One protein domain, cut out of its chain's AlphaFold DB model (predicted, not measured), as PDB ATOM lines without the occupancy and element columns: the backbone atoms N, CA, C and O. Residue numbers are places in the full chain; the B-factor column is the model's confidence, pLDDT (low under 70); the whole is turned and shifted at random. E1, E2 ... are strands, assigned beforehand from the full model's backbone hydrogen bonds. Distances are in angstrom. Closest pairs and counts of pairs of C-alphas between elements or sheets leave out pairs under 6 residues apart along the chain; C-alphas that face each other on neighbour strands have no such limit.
ATOM      1  N   ALA A 197     -34.523  -4.380  68.905       91.06
ATOM      2  CA  ALA A 197     -33.385  -5.184  69.325       91.06
ATOM      3  C   ALA A 197     -32.078  -4.530  68.846       91.06
ATOM      4  O   ALA A 197     -31.744  -4.619  67.667       91.06
ATOM      5  N   ASP A 198     -31.290  -3.955  69.765       85.69
ATOM      6  CA  ASP A 198     -29.951  -3.401  69.468       85.69
ATOM      7  C   ASP A 198     -29.011  -4.436  68.816       85.69
ATOM      8  O   ASP A 198     -28.109  -4.085  68.052       85.69
ATOM      9  N   GLY A 199     -29.224  -5.724  69.117       86.81
ATOM     10  CA  GLY A 199     -28.510  -6.848  68.504       86.81
ATOM     11  C   GLY A 199     -28.880  -7.109  67.038       86.81
ATOM     12  O   GLY A 199     -28.109  -7.765  66.349       86.81
ATOM     13  N   GLY A 200     -30.004  -6.567  66.557       85.31
ATOM     14  CA  GLY A 200     -30.428  -6.599  65.156       85.31
ATOM     15  C   GLY A 200     -31.385  -7.726  64.764       85.31
ATOM     16  O   GLY A 200     -31.873  -7.697  63.633       85.31
ATOM     17  N   ASP A 201     -31.683  -8.660  65.675       92.00
ATOM     18  CA  ASP A 201     -32.386  -9.915  65.388       92.00
ATOM     19  C   ASP A 201     -33.675 -10.085  66.212       92.00
ATOM     20  O   ASP A 201     -33.712  -9.792  67.409       92.00
ATOM     21  N   VAL A 202     -34.716 -10.637  65.584       94.81
ATOM     22  CA  VAL A 202     -35.946 -11.124  66.223       94.81
ATOM     23  C   VAL A 202     -36.199 -12.567  65.777       94.81
ATOM     24  O   VAL A 202     -36.480 -12.830  64.607       94.81
ATOM     25  N   ASP A 203     -36.124 -13.504  66.724       93.12
ATOM     26  CA  ASP A 203     -36.321 -14.937  66.485       93.12
ATOM     27  C   ASP A 203     -37.730 -15.397  66.874       93.12
ATOM     28  O   ASP A 203     -38.175 -15.184  68.002       93.12
ATOM     29  N   LEU A 204     -38.389 -16.142  65.984       94.12
ATOM     30  CA  LEU A 204     -39.591 -16.910  66.303       94.12
ATOM     31  C   LEU A 204     -39.218 -18.387  66.446       94.12
ATOM     32  O   LEU A 204     -38.733 -19.020  65.500       94.12
ATOM     33  N   LYS A 205     -39.434 -18.930  67.648       92.62
ATOM     34  CA  LYS A 205     -39.051 -20.296  68.023       92.62
ATOM     35  C   LYS A 205     -40.270 -21.138  68.380       92.62
ATOM     36  O   LYS A 205     -41.212 -20.642  68.985       92.62
ATOM     37  N   ASP A 206     -40.218 -22.420  68.037       92.69
ATOM     38  CA  ASP A 206     -41.143 -23.451  68.510       92.69
ATOM     39  C   ASP A 206     -40.327 -24.637  69.039       92.69
ATOM     40  O   ASP A 206     -39.390 -25.100  68.385       92.69
ATOM     41  N   GLY A 207     -40.611 -25.081  70.268       89.25
ATOM     42  CA  GLY A 207     -39.891 -26.189  70.910       89.25
ATOM     43  C   GLY A 207     -38.361 -26.031  70.949       89.25
ATOM     44  O   GLY A 207     -37.643 -27.026  70.876       89.25
ATOM     45  N   GLY A 208     -37.854 -24.793  71.007       89.88
ATOM     46  CA  GLY A 208     -36.420 -24.470  70.977       89.88
ATOM     47  C   GLY A 208     -35.798 -24.349  69.578       89.88
ATOM     48  O   GLY A 208     -34.626 -23.994  69.470       89.88
ATOM     49  N   THR A 209     -36.558 -24.594  68.508       92.19
ATOM     50  CA  THR A 209     -36.101 -24.460  67.116       92.19
ATOM     51  C   THR A 209     -36.570 -23.132  66.536       92.19
ATOM     52  O   THR A 209     -37.765 -22.849  66.548       92.19
ATOM     53  N   THR A 210     -35.660 -22.322  65.996       95.00
ATOM     54  CA  THR A 210     -36.036 -21.121  65.233       95.00
ATOM     55  C   THR A 210     -36.651 -21.542  63.899       95.00
ATOM     56  O   THR A 210     -36.024 -22.287  63.151       95.00
ATOM     57  N   TYR A 211     -37.858 -21.072  63.591       93.06
ATOM     58  CA  TYR A 211     -38.536 -21.341  62.311       93.06
ATOM     59  C   TYR A 211     -38.738 -20.076  61.467       93.06
ATOM     60  O   TYR A 211     -39.007 -20.168  60.271       93.06
ATOM     61  N   ALA A 212     -38.575 -18.896  62.067       94.50
ATOM     62  CA  ALA A 212     -38.456 -17.634  61.352       94.50
ATOM     63  C   ALA A 212     -37.482 -16.714  62.092       94.50
ATOM     64  O   ALA A 212     -37.523 -16.608  63.316       94.50
ATOM     65  N   HIS A 213     -36.614 -16.057  61.337       94.25
ATOM     66  CA  HIS A 213     -35.625 -15.113  61.832       94.25
ATOM     67  C   HIS A 213     -35.748 -13.819  61.028       94.25
ATOM     68  O   HIS A 213     -35.647 -13.836  59.797       94.25
ATOM     69  N   LEU A 214     -36.023 -12.721  61.729       95.50
ATOM     70  CA  LEU A 214     -36.178 -11.388  61.162       95.50
ATOM     71  C   LEU A 214     -34.978 -10.556  61.603       95.50
ATOM     72  O   LEU A 214     -34.808 -10.332  62.799       95.50
ATOM     73  N   SER A 215     -34.154 -10.095  60.667       94.44
ATOM     74  CA  SER A 215     -32.946  -9.348  61.023       94.44
ATOM     75  C   SER A 215     -32.645  -8.196  60.083       94.44
ATOM     76  O   SER A 215     -33.123  -8.133  58.948       94.44
ATOM     77  N   LYS A 216     -31.857  -7.240  60.575       91.69
ATOM     78  CA  LYS A 216     -31.335  -6.125  59.781       91.69
ATOM     79  C   LYS A 216     -29.833  -6.287  59.603       91.69
ATOM     80  O   LYS A 216     -29.083  -6.220  60.572       91.69
ATOM     81  N   SER A 217     -29.375  -6.365  58.356       88.38
ATOM     82  CA  SER A 217     -27.947  -6.291  58.032       88.38
ATOM     83  C   SER A 217     -27.685  -5.095  57.130       88.38
ATOM     84  O   SER A 217     -28.290  -4.944  56.070       88.38
ATOM     85  N   SER A 218     -26.797  -4.197  57.566       87.69
ATOM     86  CA  SER A 218     -26.631  -2.878  56.944       87.69
ATOM     87  C   SER A 218     -27.981  -2.145  56.847       87.69
ATOM     88  O   SER A 218     -28.577  -1.864  57.888       87.69
ATOM     89  N   ASN A 219     -28.474  -1.846  55.643       89.19
ATOM     90  CA  ASN A 219     -29.773  -1.218  55.401       89.19
ATOM     91  C   ASN A 219     -30.869  -2.211  54.972       89.19
ATOM     92  O   ASN A 219     -32.013  -1.786  54.826       89.19
ATOM     93  N   ASP A 220     -30.544  -3.492  54.786       93.62
ATOM     94  CA  ASP A 220     -31.469  -4.487  54.246       93.62
ATOM     95  C   ASP A 220     -32.162  -5.265  55.372       93.62
ATOM     96  O   ASP A 220     -31.564  -5.573  56.410       93.62
ATOM     97  N   PHE A 221     -33.437  -5.583  55.153       94.31
ATOM     98  CA  PHE A 221     -34.246  -6.421  56.033       94.31
ATOM     99  C   PHE A 221     -34.277  -7.855  55.503       94.31
ATOM    100  O   PHE A 221     -34.604  -8.079  54.336       94.31
ATOM    101  N   PHE A 222     -33.966  -8.819  56.364       93.44
ATOM    102  CA  PHE A 222     -33.914 -10.239  56.047       93.44
ATOM    103  C   PHE A 222     -35.085 -10.968  56.698       93.44
ATOM    104  O   PHE A 222     -35.351 -10.809  57.888       93.44
ATOM    105  N   ILE A 223     -35.757 -11.804  55.905       94.88
ATOM    106  CA  ILE A 223     -36.718 -12.801  56.375       94.88
ATOM    107  C   ILE A 223     -36.111 -14.162  56.056       94.88
ATOM    108  O   ILE A 223     -35.998 -14.530  54.887       94.88
ATOM    109  N   THR A 224     -35.722 -14.899  57.089       94.12
ATOM    110  CA  THR A 224     -34.990 -16.160  56.941       94.12
ATOM    111  C   THR A 224     -35.770 -17.296  57.585       94.12
ATOM    112  O   THR A 224     -36.145 -17.205  58.754       94.12
ATOM    113  N   ASN A 225     -35.978 -18.388  56.845       93.88
ATOM    114  CA  ASN A 225     -36.293 -19.682  57.441       93.88
ATOM    115  C   ASN A 225     -34.964 -20.434  57.652       93.88
ATOM    116  O   ASN A 225     -34.355 -20.853  56.669       93.88
ATOM    117  N   PRO A 226     -34.455 -20.559  58.894       93.19
ATOM    118  CA  PRO A 226     -33.150 -21.173  59.146       93.19
ATOM    119  C   PRO A 226     -33.198 -22.709  59.133       93.19
ATOM    120  O   PRO A 226     -32.167 -23.362  59.309       93.19
ATOM    121  N   ILE A 227     -34.379 -23.307  58.947       93.44
ATOM    122  CA  ILE A 227     -34.526 -24.752  58.804       93.44
ATOM    123  C   ILE A 227     -33.944 -25.154  57.446       93.44
ATOM    124  O   ILE A 227     -34.320 -24.602  56.415       93.44
ATOM    125  N   SER A 228     -33.024 -26.126  57.439       94.25
ATOM    126  CA  SER A 228     -32.438 -26.647  56.196       94.25
ATOM    127  C   SER A 228     -33.531 -27.100  55.239       94.25
ATOM    128  O   SER A 228     -34.371 -27.909  55.627       94.25
ATOM    129  N   ASP A 229     -33.473 -26.609  53.999       94.44
ATOM    130  CA  ASP A 229     -34.453 -26.905  52.946       94.44
ATOM    131  C   ASP A 229     -35.892 -26.499  53.331       94.44
ATOM    132  O   ASP A 229     -36.859 -26.949  52.726       94.44
ATOM    133  N   GLY A 230     -36.038 -25.668  54.370       93.94
ATOM    134  CA  GLY A 230     -37.304 -25.145  54.849       93.94
ATOM    135  C   GLY A 230     -37.763 -23.970  54.000       93.94
ATOM    136  O   GLY A 230     -37.092 -22.943  53.910       93.94
ATOM    137  N   ASP A 231     -38.941 -24.110  53.411       96.12
ATOM    138  CA  ASP A 231     -39.493 -23.106  52.509       96.12
ATOM    139  C   ASP A 231     -40.111 -21.923  53.263       96.12
ATOM    140  O   ASP A 231     -40.524 -22.029  54.423       96.12
ATOM    141  N   ILE A 232     -40.243 -20.787  52.578       95.81
ATOM    142  CA  ILE A 232     -41.063 -19.662  53.045       95.81
ATOM    143  C   ILE A 232     -42.373 -19.672  52.257       95.81
ATOM    144  O   ILE A 232     -42.368 -19.514  51.038       95.81
ATOM    145  N   LEU A 233     -43.500 -19.849  52.954       95.00
ATOM    146  CA  LEU A 233     -44.832 -19.912  52.349       95.00
ATOM    147  C   LEU A 233     -45.642 -18.659  52.690       95.00
ATOM    148  O   LEU A 233     -45.998 -18.436  53.848       95.00
ATOM    149  N   LEU A 234     -46.034 -17.897  51.672       95.81
ATOM    150  CA  LEU A 234     -47.049 -16.853  51.793       95.81
ATOM    151  C   LEU A 234     -48.413 -17.464  51.482       95.81
ATOM    152  O   LEU A 234     -48.669 -17.881  50.354       95.81
ATOM    153  N   ARG A 235     -49.288 -17.553  52.488       95.38
ATOM    154  CA  ARG A 235     -50.570 -18.262  52.374       95.38
ATOM    155  C   ARG A 235     -51.774 -17.330  52.443       95.38
ATOM    156  O   ARG A 235     -51.775 -16.373  53.209       95.38
ATOM    157  N   GLY A 236     -52.815 -17.668  51.690       92.56
ATOM    158  CA  GLY A 236     -54.131 -17.028  51.732       92.56
ATOM    159  C   GLY A 236     -55.238 -18.058  51.953       92.56
ATOM    160  O   GLY A 236     -54.992 -19.256  51.843       92.56
ATOM    161  N   ASN A 237     -56.449 -17.609  52.284       92.44
ATOM    162  CA  ASN A 237     -57.638 -18.461  52.293       92.44
ATOM    163  C   ASN A 237     -58.441 -18.187  51.019       92.44
ATOM    164  O   ASN A 237     -58.946 -17.077  50.855       92.44
ATOM    165  N   ASP A 238     -58.542 -19.183  50.146       91.94
ATOM    166  CA  ASP A 238     -59.364 -19.123  48.942       91.94
ATOM    167  C   ASP A 238     -60.499 -20.149  49.049       91.94
ATOM    168  O   ASP A 238     -60.277 -21.339  49.288       91.94
ATOM    169  N   GLY A 239     -61.744 -19.675  48.969       89.81
ATOM    170  CA  GLY A 239     -62.937 -20.525  49.043       89.81
ATOM    171  C   GLY A 239     -63.102 -21.364  50.324       89.81
ATOM    172  O   GLY A 239     -63.871 -22.324  50.315       89.81
ATOM    173  N   GLY A 240     -62.418 -21.036  51.427       91.19
ATOM    174  CA  GLY A 240     -62.487 -21.766  52.699       91.19
ATOM    175  C   GLY A 240     -61.303 -22.698  52.981       91.19
ATOM    176  O   GLY A 240     -61.291 -23.333  54.035       91.19
ATOM    177  N   SER A 241     -60.308 -22.778  52.090       93.25
ATOM    178  CA  SER A 241     -59.077 -23.558  52.292       93.25
ATOM    179  C   SER A 241     -57.840 -22.666  52.241       93.25
ATOM    180  O   SER A 241     -57.773 -21.728  51.450       93.25
ATOM    181  N   PHE A 242     -56.838 -22.963  53.074       94.19
ATOM    182  CA  PHE A 242     -55.547 -22.284  52.981       94.19
ATOM    183  C   PHE A 242     -54.759 -22.790  51.770       94.19
ATOM    184  O   PHE A 242     -54.556 -23.995  51.625       94.19
ATOM    185  N   ILE A 243     -54.265 -21.864  50.952       94.69
ATOM    186  CA  ILE A 243     -53.373 -22.117  49.817       94.69
ATOM    187  C   ILE A 243     -52.048 -21.386  50.037       94.69
ATOM    188  O   ILE A 243     -52.034 -20.326  50.660       94.69
ATOM    189  N   ALA A 244     -50.938 -21.923  49.533       95.88
ATOM    190  CA  ALA A 244     -49.681 -21.182  49.433       95.88
ATOM    191  C   ALA A 244     -49.685 -20.390  48.128       95.88
ATOM    192  O   ALA A 244     -49.513 -20.971  47.069       95.88
ATOM    193  N   ALA A 245     -49.933 -19.084  48.202       95.44
ATOM    194  CA  ALA A 245     -49.969 -18.210  47.035       95.44
ATOM    195  C   ALA A 245     -48.572 -18.020  46.417       95.44
ATOM    196  O   ALA A 245     -48.443 -17.951  45.196       95.44
ATOM    197  N   LEU A 246     -47.535 -17.975  47.261       96.69
ATOM    198  CA  LEU A 246     -46.130 -17.980  46.862       96.69
ATOM    199  C   LEU A 246     -45.334 -18.877  47.811       96.69
ATOM    200  O   LEU A 246     -45.398 -18.698  49.029       96.69
ATOM    201  N   THR A 247     -44.552 -19.787  47.243       96.56
ATOM    202  CA  THR A 247     -43.533 -20.557  47.959       96.56
ATOM    203  C   THR A 247     -42.160 -20.127  47.464       96.56
ATOM    204  O   THR A 247     -41.895 -20.185  46.267       96.56
ATOM    205  N   LEU A 248     -41.285 -19.708  48.374       96.44
ATOM    206  CA  LEU A 248     -39.855 -19.586  48.105       96.44
ATOM    207  C   LEU A 248     -39.197 -20.875  48.585       96.44
ATOM    208  O   LEU A 248     -39.046 -21.082  49.791       96.44
ATOM    209  N   ASP A 249     -38.882 -21.746  47.635       95.44
ATOM    210  CA  ASP A 249     -38.402 -23.098  47.888       95.44
ATOM    211  C   ASP A 249     -36.888 -23.097  48.091       95.44
ATOM    212  O   ASP A 249     -36.110 -22.889  47.153       95.44
ATOM    213  N   MET A 250     -36.466 -23.328  49.328       95.12
ATOM    214  CA  MET A 250     -35.046 -23.315  49.673       95.12
ATOM    215  C   MET A 250     -34.362 -24.634  49.308       95.12
ATOM    216  O   MET A 250     -33.156 -24.637  49.058       95.12
ATOM    217  N   SER A 251     -35.122 -25.726  49.179       94.62
ATOM    218  CA  SER A 251     -34.613 -27.029  48.735       94.62
ATOM    219  C   SER A 251     -34.162 -27.022  47.266       94.62
ATOM    220  O   SER A 251     -33.294 -27.802  46.870       94.62
ATOM    221  N   THR A 252     -34.686 -26.091  46.459       94.38
ATOM    222  CA  THR A 252     -34.276 -25.856  45.062       94.38
ATOM    223  C   THR A 252     -33.418 -24.598  44.881       94.38
ATOM    224  O   THR A 252     -33.320 -24.065  43.776       94.38
ATOM    225  N   GLY A 253     -32.767 -24.120  45.949       89.31
ATOM    226  CA  GLY A 253     -31.858 -22.969  45.895       89.31
ATOM    227  C   GLY A 253     -32.559 -21.609  45.808       89.31
ATOM    228  O   GLY A 253     -31.962 -20.651  45.320       89.31
ATOM    229  N   GLY A 254     -33.806 -21.519  46.278       91.62
ATOM    230  CA  GLY A 254     -34.586 -20.282  46.359       91.62
ATOM    231  C   GLY A 254     -35.579 -20.076  45.212       91.62
ATOM    232  O   GLY A 254     -35.953 -18.934  44.945       91.62
ATOM    233  N   THR A 255     -36.000 -21.136  44.513       94.75
ATOM    234  CA  THR A 255     -36.959 -21.005  43.402       94.75
ATOM    235  C   THR A 255     -38.302 -20.489  43.915       94.75
ATOM    236  O   THR A 255     -38.857 -21.006  44.881       94.75
ATOM    237  N   ALA A 256     -38.849 -19.470  43.255       96.06
ATOM    238  CA  ALA A 256     -40.169 -18.937  43.561       96.06
ATOM    239  C   ALA A 256     -41.262 -19.685  42.775       96.06
ATOM    240  O   ALA A 256     -41.276 -19.645  41.545       96.06
ATOM    241  N   TYR A 257     -42.206 -20.309  43.479       95.19
ATOM    242  CA  TYR A 257     -43.407 -20.922  42.906       95.19
ATOM    243  C   TYR A 257     -44.640 -20.082  43.229       95.19
ATOM    244  O   TYR A 257     -45.059 -20.002  44.384       95.19
ATOM    245  N   PHE A 258     -45.247 -19.488  42.204       96.38
ATOM    246  CA  PHE A 258     -46.549 -18.835  42.306       96.38
ATOM    247  C   PHE A 258     -47.638 -19.876  42.037       96.38
ATOM    248  O   PHE A 258     -47.558 -20.605  41.049       96.38
ATOM    249  N   ALA A 259     -48.632 -19.982  42.921       93.50
ATOM    250  CA  ALA A 259     -49.707 -20.969  42.757       93.50
ATOM    251  C   ALA A 259     -50.667 -20.652  41.600       93.50
ATOM    252  O   ALA A 259     -51.429 -21.521  41.184       93.50
ATOM    253  N   ASP A 260     -50.620 -19.419  41.104       94.19
ATOM    254  CA  ASP A 260     -51.401 -18.922  39.979       94.19
ATOM    255  C   ASP A 260     -50.537 -17.950  39.148       94.19
ATOM    256  O   ASP A 260     -49.337 -17.794  39.398       94.19
ATOM    257  N   ASP A 261     -51.143 -17.293  38.163       93.50
ATOM    258  CA  ASP A 261     -50.481 -16.368  37.249       93.50
ATOM    259  C   ASP A 261     -49.731 -15.224  37.958       93.50
ATOM    260  O   ASP A 261     -50.244 -14.532  38.845       93.50
ATOM    261  N   VAL A 262     -48.527 -14.918  37.463       93.06
ATOM    262  CA  VAL A 262     -47.819 -13.674  37.796       93.06
ATOM    263  C   VAL A 262     -48.377 -12.549  36.930       93.06
ATOM    264  O   VAL A 262     -48.018 -12.402  35.760       93.06
ATOM    265  N   ARG A 263     -49.263 -11.734  37.505       90.81
ATOM    266  CA  ARG A 263     -49.892 -10.615  36.798       90.81
ATOM    267  C   ARG A 263     -49.136  -9.308  37.038       90.81
ATOM    268  O   ARG A 263     -49.097  -8.804  38.158       90.81
ATOM    269  N   LEU A 264     -48.584  -8.735  35.972       91.31
ATOM    270  CA  LEU A 264     -47.976  -7.403  35.980       91.31
ATOM    271  C   LEU A 264     -48.952  -6.375  35.383       91.31
ATOM    272  O   LEU A 264     -49.782  -6.707  34.537       91.31
ATOM    273  N   THR A 265     -48.894  -5.126  35.848       90.75
ATOM    274  CA  THR A 265     -49.612  -4.007  35.211       90.75
ATOM    275  C   THR A 265     -48.921  -3.598  33.911       90.75
ATOM    276  O   THR A 265     -47.751  -3.913  33.707       90.75
ATOM    277  N   ASP A 266     -49.622  -2.890  33.027       89.00
ATOM    278  CA  ASP A 266     -49.058  -2.466  31.739       89.00
ATOM    279  C   ASP A 266     -47.775  -1.634  31.907       89.00
ATOM    280  O   ASP A 266     -47.635  -0.864  32.862       89.00
ATOM    281  N   ASN A 267     -46.861  -1.752  30.940       89.75
ATOM    282  CA  ASN A 267     -45.523  -1.145  30.912       89.75
ATOM    283  C   ASN A 267     -44.504  -1.752  31.894       89.75
ATOM    284  O   ASN A 267     -43.434  -1.174  32.119       89.75
ATOM    285  N   HIS A 268     -44.804  -2.927  32.445       91.44
ATOM    286  CA  HIS A 268     -43.867  -3.737  33.217       91.44
ATOM    287  C   HIS A 268     -43.465  -4.995  32.436       91.44
ATOM    288  O   HIS A 268     -44.007  -5.294  31.373       91.44
ATOM    289  N   ALA A 269     -42.453  -5.706  32.933       91.88
ATOM    290  CA  ALA A 269     -41.943  -6.890  32.259       91.88
ATOM    291  C   ALA A 269     -41.387  -7.922  33.229       91.88
ATOM    292  O   ALA A 269     -40.798  -7.563  34.254       91.88
ATOM    293  N   VAL A 270     -41.501  -9.188  32.835       93.25
ATOM    294  CA  VAL A 270     -40.726 -10.278  33.427       93.25
ATOM    295  C   VAL A 270     -39.357 -10.284  32.755       93.25
ATOM    296  O   VAL A 270     -39.268 -10.347  31.530       93.25
ATOM    297  N   ARG A 271     -38.292 -10.187  33.554       91.62
ATOM    298  CA  ARG A 271     -36.899 -10.171  33.089       91.62
ATOM    299  C   ARG A 271     -36.197 -11.431  33.570       91.62
ATOM    300  O   ARG A 271     -36.210 -11.708  34.766       91.62
ATOM    301  N   LEU A 272     -35.604 -12.173  32.643       91.62
ATOM    302  CA  LEU A 272     -34.836 -13.381  32.917       91.62
ATOM    303  C   LEU A 272     -33.356 -13.121  32.611       91.62
ATOM    304  O   LEU A 272     -33.034 -12.544  31.574       91.62
ATOM    305  N   GLY A 273     -32.471 -13.565  33.507       89.06
ATOM    306  CA  GLY A 273     -31.032 -13.277  33.452       89.06
ATOM    307  C   GLY A 273     -30.654 -11.978  34.175       89.06
ATOM    308  O   GLY A 273     -31.486 -11.086  34.349       89.06
ATOM    309  N   THR A 274     -29.399 -11.871  34.625       84.38
ATOM    310  CA  THR A 274     -28.906 -10.730  35.427       84.38
ATOM    311  C   THR A 274     -28.917  -9.412  34.661       84.38
ATOM    312  O   THR A 274     -29.140  -8.365  35.265       84.38
ATOM    313  N   ASP A 275     -28.752  -9.476  33.339       81.62
ATOM    314  CA  ASP A 275     -28.719  -8.308  32.456       81.62
ATOM    315  C   ASP A 275     -30.027  -8.134  31.655       81.62
ATOM    316  O   ASP A 275     -30.120  -7.264  30.790       81.62
ATOM    317  N   GLY A 276     -31.066  -8.927  31.961       81.94
ATOM    318  CA  GLY A 276     -32.323  -8.933  31.208       81.94
ATOM    319  C   GLY A 276     -32.160  -9.544  29.817       81.94
ATOM    320  O   GLY A 276     -32.621  -8.972  28.834       81.94
ATOM    321  N   ASP A 277     -31.500 -10.698  29.745       88.75
ATOM    322  CA  ASP A 277     -31.201 -11.395  28.493       88.75
ATOM    323  C   ASP A 277     -32.465 -11.720  27.698       88.75
ATOM    324  O   ASP A 277     -32.453 -11.624  26.473       88.75
ATOM    325  N   ILE A 278     -33.546 -12.076  28.401       93.50
ATOM    326  CA  ILE A 278     -34.881 -12.290  27.838       93.50
ATOM    327  C   ILE A 278     -35.884 -11.457  28.635       93.50
ATOM    328  O   ILE A 278     -35.983 -11.581  29.861       93.50
ATOM    329  N   VAL A 279     -36.661 -10.627  27.940       92.44
ATOM    330  CA  VAL A 279     -37.656  -9.739  28.550       92.44
ATOM    331  C   VAL A 279     -39.019  -9.954  27.908       92.44
ATOM    332  O   VAL A 279     -39.202  -9.698  26.721       92.44
ATOM    333  N   PHE A 280     -39.995 -10.374  28.711       93.06
ATOM    334  CA  PHE A 280     -41.404 -10.417  28.318       93.06
ATOM    335  C   PHE A 280     -42.051  -9.091  28.699       93.06
ATOM    336  O   PHE A 280     -42.388  -8.875  29.866       93.06
ATOM    337  N   TYR A 281     -42.180  -8.190  27.731       90.88
ATOM    338  CA  TYR A 281     -42.760  -6.865  27.914       90.88
ATOM    339  C   TYR A 281     -44.205  -6.839  27.425       90.88
ATOM    340  O   TYR A 281     -44.533  -7.455  26.411       90.88
ATOM    341  N   HIS A 282     -45.069  -6.093  28.106       91.25
ATOM    342  CA  HIS A 282     -46.404  -5.798  27.597       91.25
ATOM    343  C   HIS A 282     -46.806  -4.348  27.872       91.25
ATOM    344  O   HIS A 282     -46.450  -3.758  28.896       91.25
ATOM    345  N   ASP A 283     -47.571  -3.783  26.945       87.56
ATOM    346  CA  ASP A 283     -48.249  -2.496  27.080       87.56
ATOM    347  C   ASP A 283     -49.775  -2.695  27.021       87.56
ATOM    348  O   ASP A 283     -50.269  -3.822  26.958       87.56
ATOM    349  N   ASN A 284     -50.539  -1.601  27.031       87.25
ATOM    350  CA  ASN A 284     -52.004  -1.632  26.991       87.25
ATOM    351  C   ASN A 284     -52.599  -2.367  25.765       87.25
ATOM    352  O   ASN A 284     -53.819  -2.519  25.683       87.25
ATOM    353  N   SER A 285     -51.810  -2.710  24.745       88.88
ATOM    354  CA  SER A 285     -52.296  -3.232  23.461       88.88
ATOM    355  C   SER A 285     -51.461  -4.373  22.871       88.88
ATOM    356  O   SER A 285     -51.984  -5.100  22.029       88.88
ATOM    357  N   ASN A 286     -50.205  -4.554  23.279       88.94
ATOM    358  CA  ASN A 286     -49.261  -5.482  22.662       88.94
ATOM    359  C   ASN A 286     -48.378  -6.185  23.701       88.94
ATOM    360  O   ASN A 286     -48.037  -5.619  24.739       88.94
ATOM    361  N   GLY A 287     -47.949  -7.401  23.366       90.19
ATOM    362  CA  GLY A 287     -46.875  -8.117  24.052       90.19
ATOM    363  C   GLY A 287     -45.664  -8.276  23.135       90.19
ATOM    364  O   GLY A 287     -45.821  -8.535  21.941       90.19
ATOM    365  N   PHE A 288     -44.464  -8.139  23.692       88.31
ATOM    366  CA  PHE A 288     -43.195  -8.287  22.987       88.31
ATOM    367  C   PHE A 288     -42.249  -9.179  23.785       88.31
ATOM    368  O   PHE A 288     -42.238  -9.161  25.017       88.31
ATOM    369  N   LEU A 289     -41.433  -9.939  23.061       92.25
ATOM    370  CA  LEU A 289     -40.306 -10.662  23.624       92.25
ATOM    371  C   LEU A 289     -39.025 -10.030  23.095       92.25
ATOM    372  O   LEU A 289     -38.773 -10.055  21.889       92.25
ATOM    373  N   GLU A 290     -38.238  -9.452  23.991       90.00
ATOM    374  CA  GLU A 290     -36.946  -8.857  23.664       90.00
ATOM    375  C   GLU A 290     -35.825  -9.795  24.105       90.00
ATOM    376  O   GLU A 290     -35.902 -10.415  25.167       90.00
ATOM    377  N   SER A 291     -34.785  -9.896  23.279       90.44
ATOM    378  CA  SER A 291     -33.567 -10.639  23.589       90.44
ATOM    379  C   SER A 291     -32.356  -9.777  23.267       90.44
ATOM    380  O   SER A 291     -32.236  -9.286  22.143       90.44
ATOM    381  N   ALA A 292     -31.453  -9.593  24.235       86.31
ATOM    382  CA  ALA A 292     -30.222  -8.815  24.042       86.31
ATOM    383  C   ALA A 292     -29.252  -9.496  23.053       86.31
ATOM    384  O   ALA A 292     -28.452  -8.831  22.393       86.31
TER     385      ALA A 292
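This is residues 197 to 292 of the 894 residues of the protein "Peptidase S74 domain-containing protein" of Aequorivita sp (UniProt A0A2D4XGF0). Three small sheets of three strands each follow one another in a row along the longest axis, E1 to E3, then E4 to E6, then E7 to E9, with no strand pairing between one sheet and the next. Each sheet is a meander, each strand the antiparallel neighbour of the one before, and the stretch between E6 and E7 separates the last sheet from the other two. The printed part has 96 residues, with no named helix and nine named strands, E1 to E9 in chain order; the class is all strand. The whole is loose, with a radius of gyration of the C-alphas of 18.0 A, and spans 53 by 40 by 24 A.

In the first sheet, E1, residues 201 to 206, and E2, residues 209 to 217, form an antiparallel hairpin at 170 degrees, with N 202 and O 214 2.8 A apart, within hydrogen-bond range. E2 bends by 62 degrees at residue 212. E2 and E3, residues 220 to 224, form a hairpin at 171 degrees, with N 222 and O 215 2.8 A apart. E3 and E4, residues 232 to 238, are only just apart, their closest C-alphas 8.0 A from each other. E4 and E5, residues 241 to 249, form a hairpin at 156 degrees, with N 234 and O 246 2.8 A apart. E5 bends by 61 degrees at residue 246. E5 and E6, residues 255 to 258, form a hairpin at 154 degrees, with N 257 and O 247 2.8 A apart. E6 and E7, residues 269 to 272, are apart. E7 and E8, residues 278 to 282, form a hairpin at 171 degrees, with N 272 and O 278 2.9 A apart. E8 and E9, residues 287 to 291, form a hairpin at 160 degrees, with N 288 and O 281 2.8 A apart.

E1 begins at C-alpha 201, (-32.386, -9.915, 65.388), and is 16.4 A long. E2 is 21.9 A, E3 12.5 A, E4 18.8 A, E5 21.1 A and E6 9.9 A long. E5 begins at C-alpha 241, (-59.077, -23.558, 52.292). E7 is 9.6 A, E8 13.2 A and E9 13.6 A long. E9 ends at C-alpha 291, (-33.567, -10.639, 23.589).

The two C-alphas farthest apart are those of Gly 208 and Ser 285, at 54.4 A. The printed part has no cut. The links E3 to E4, with 7 residues, and E6 to E7, with 10, are short; the other links are tight. The mean pLDDT of the printed part is 92.1, and no printed residue is under 70.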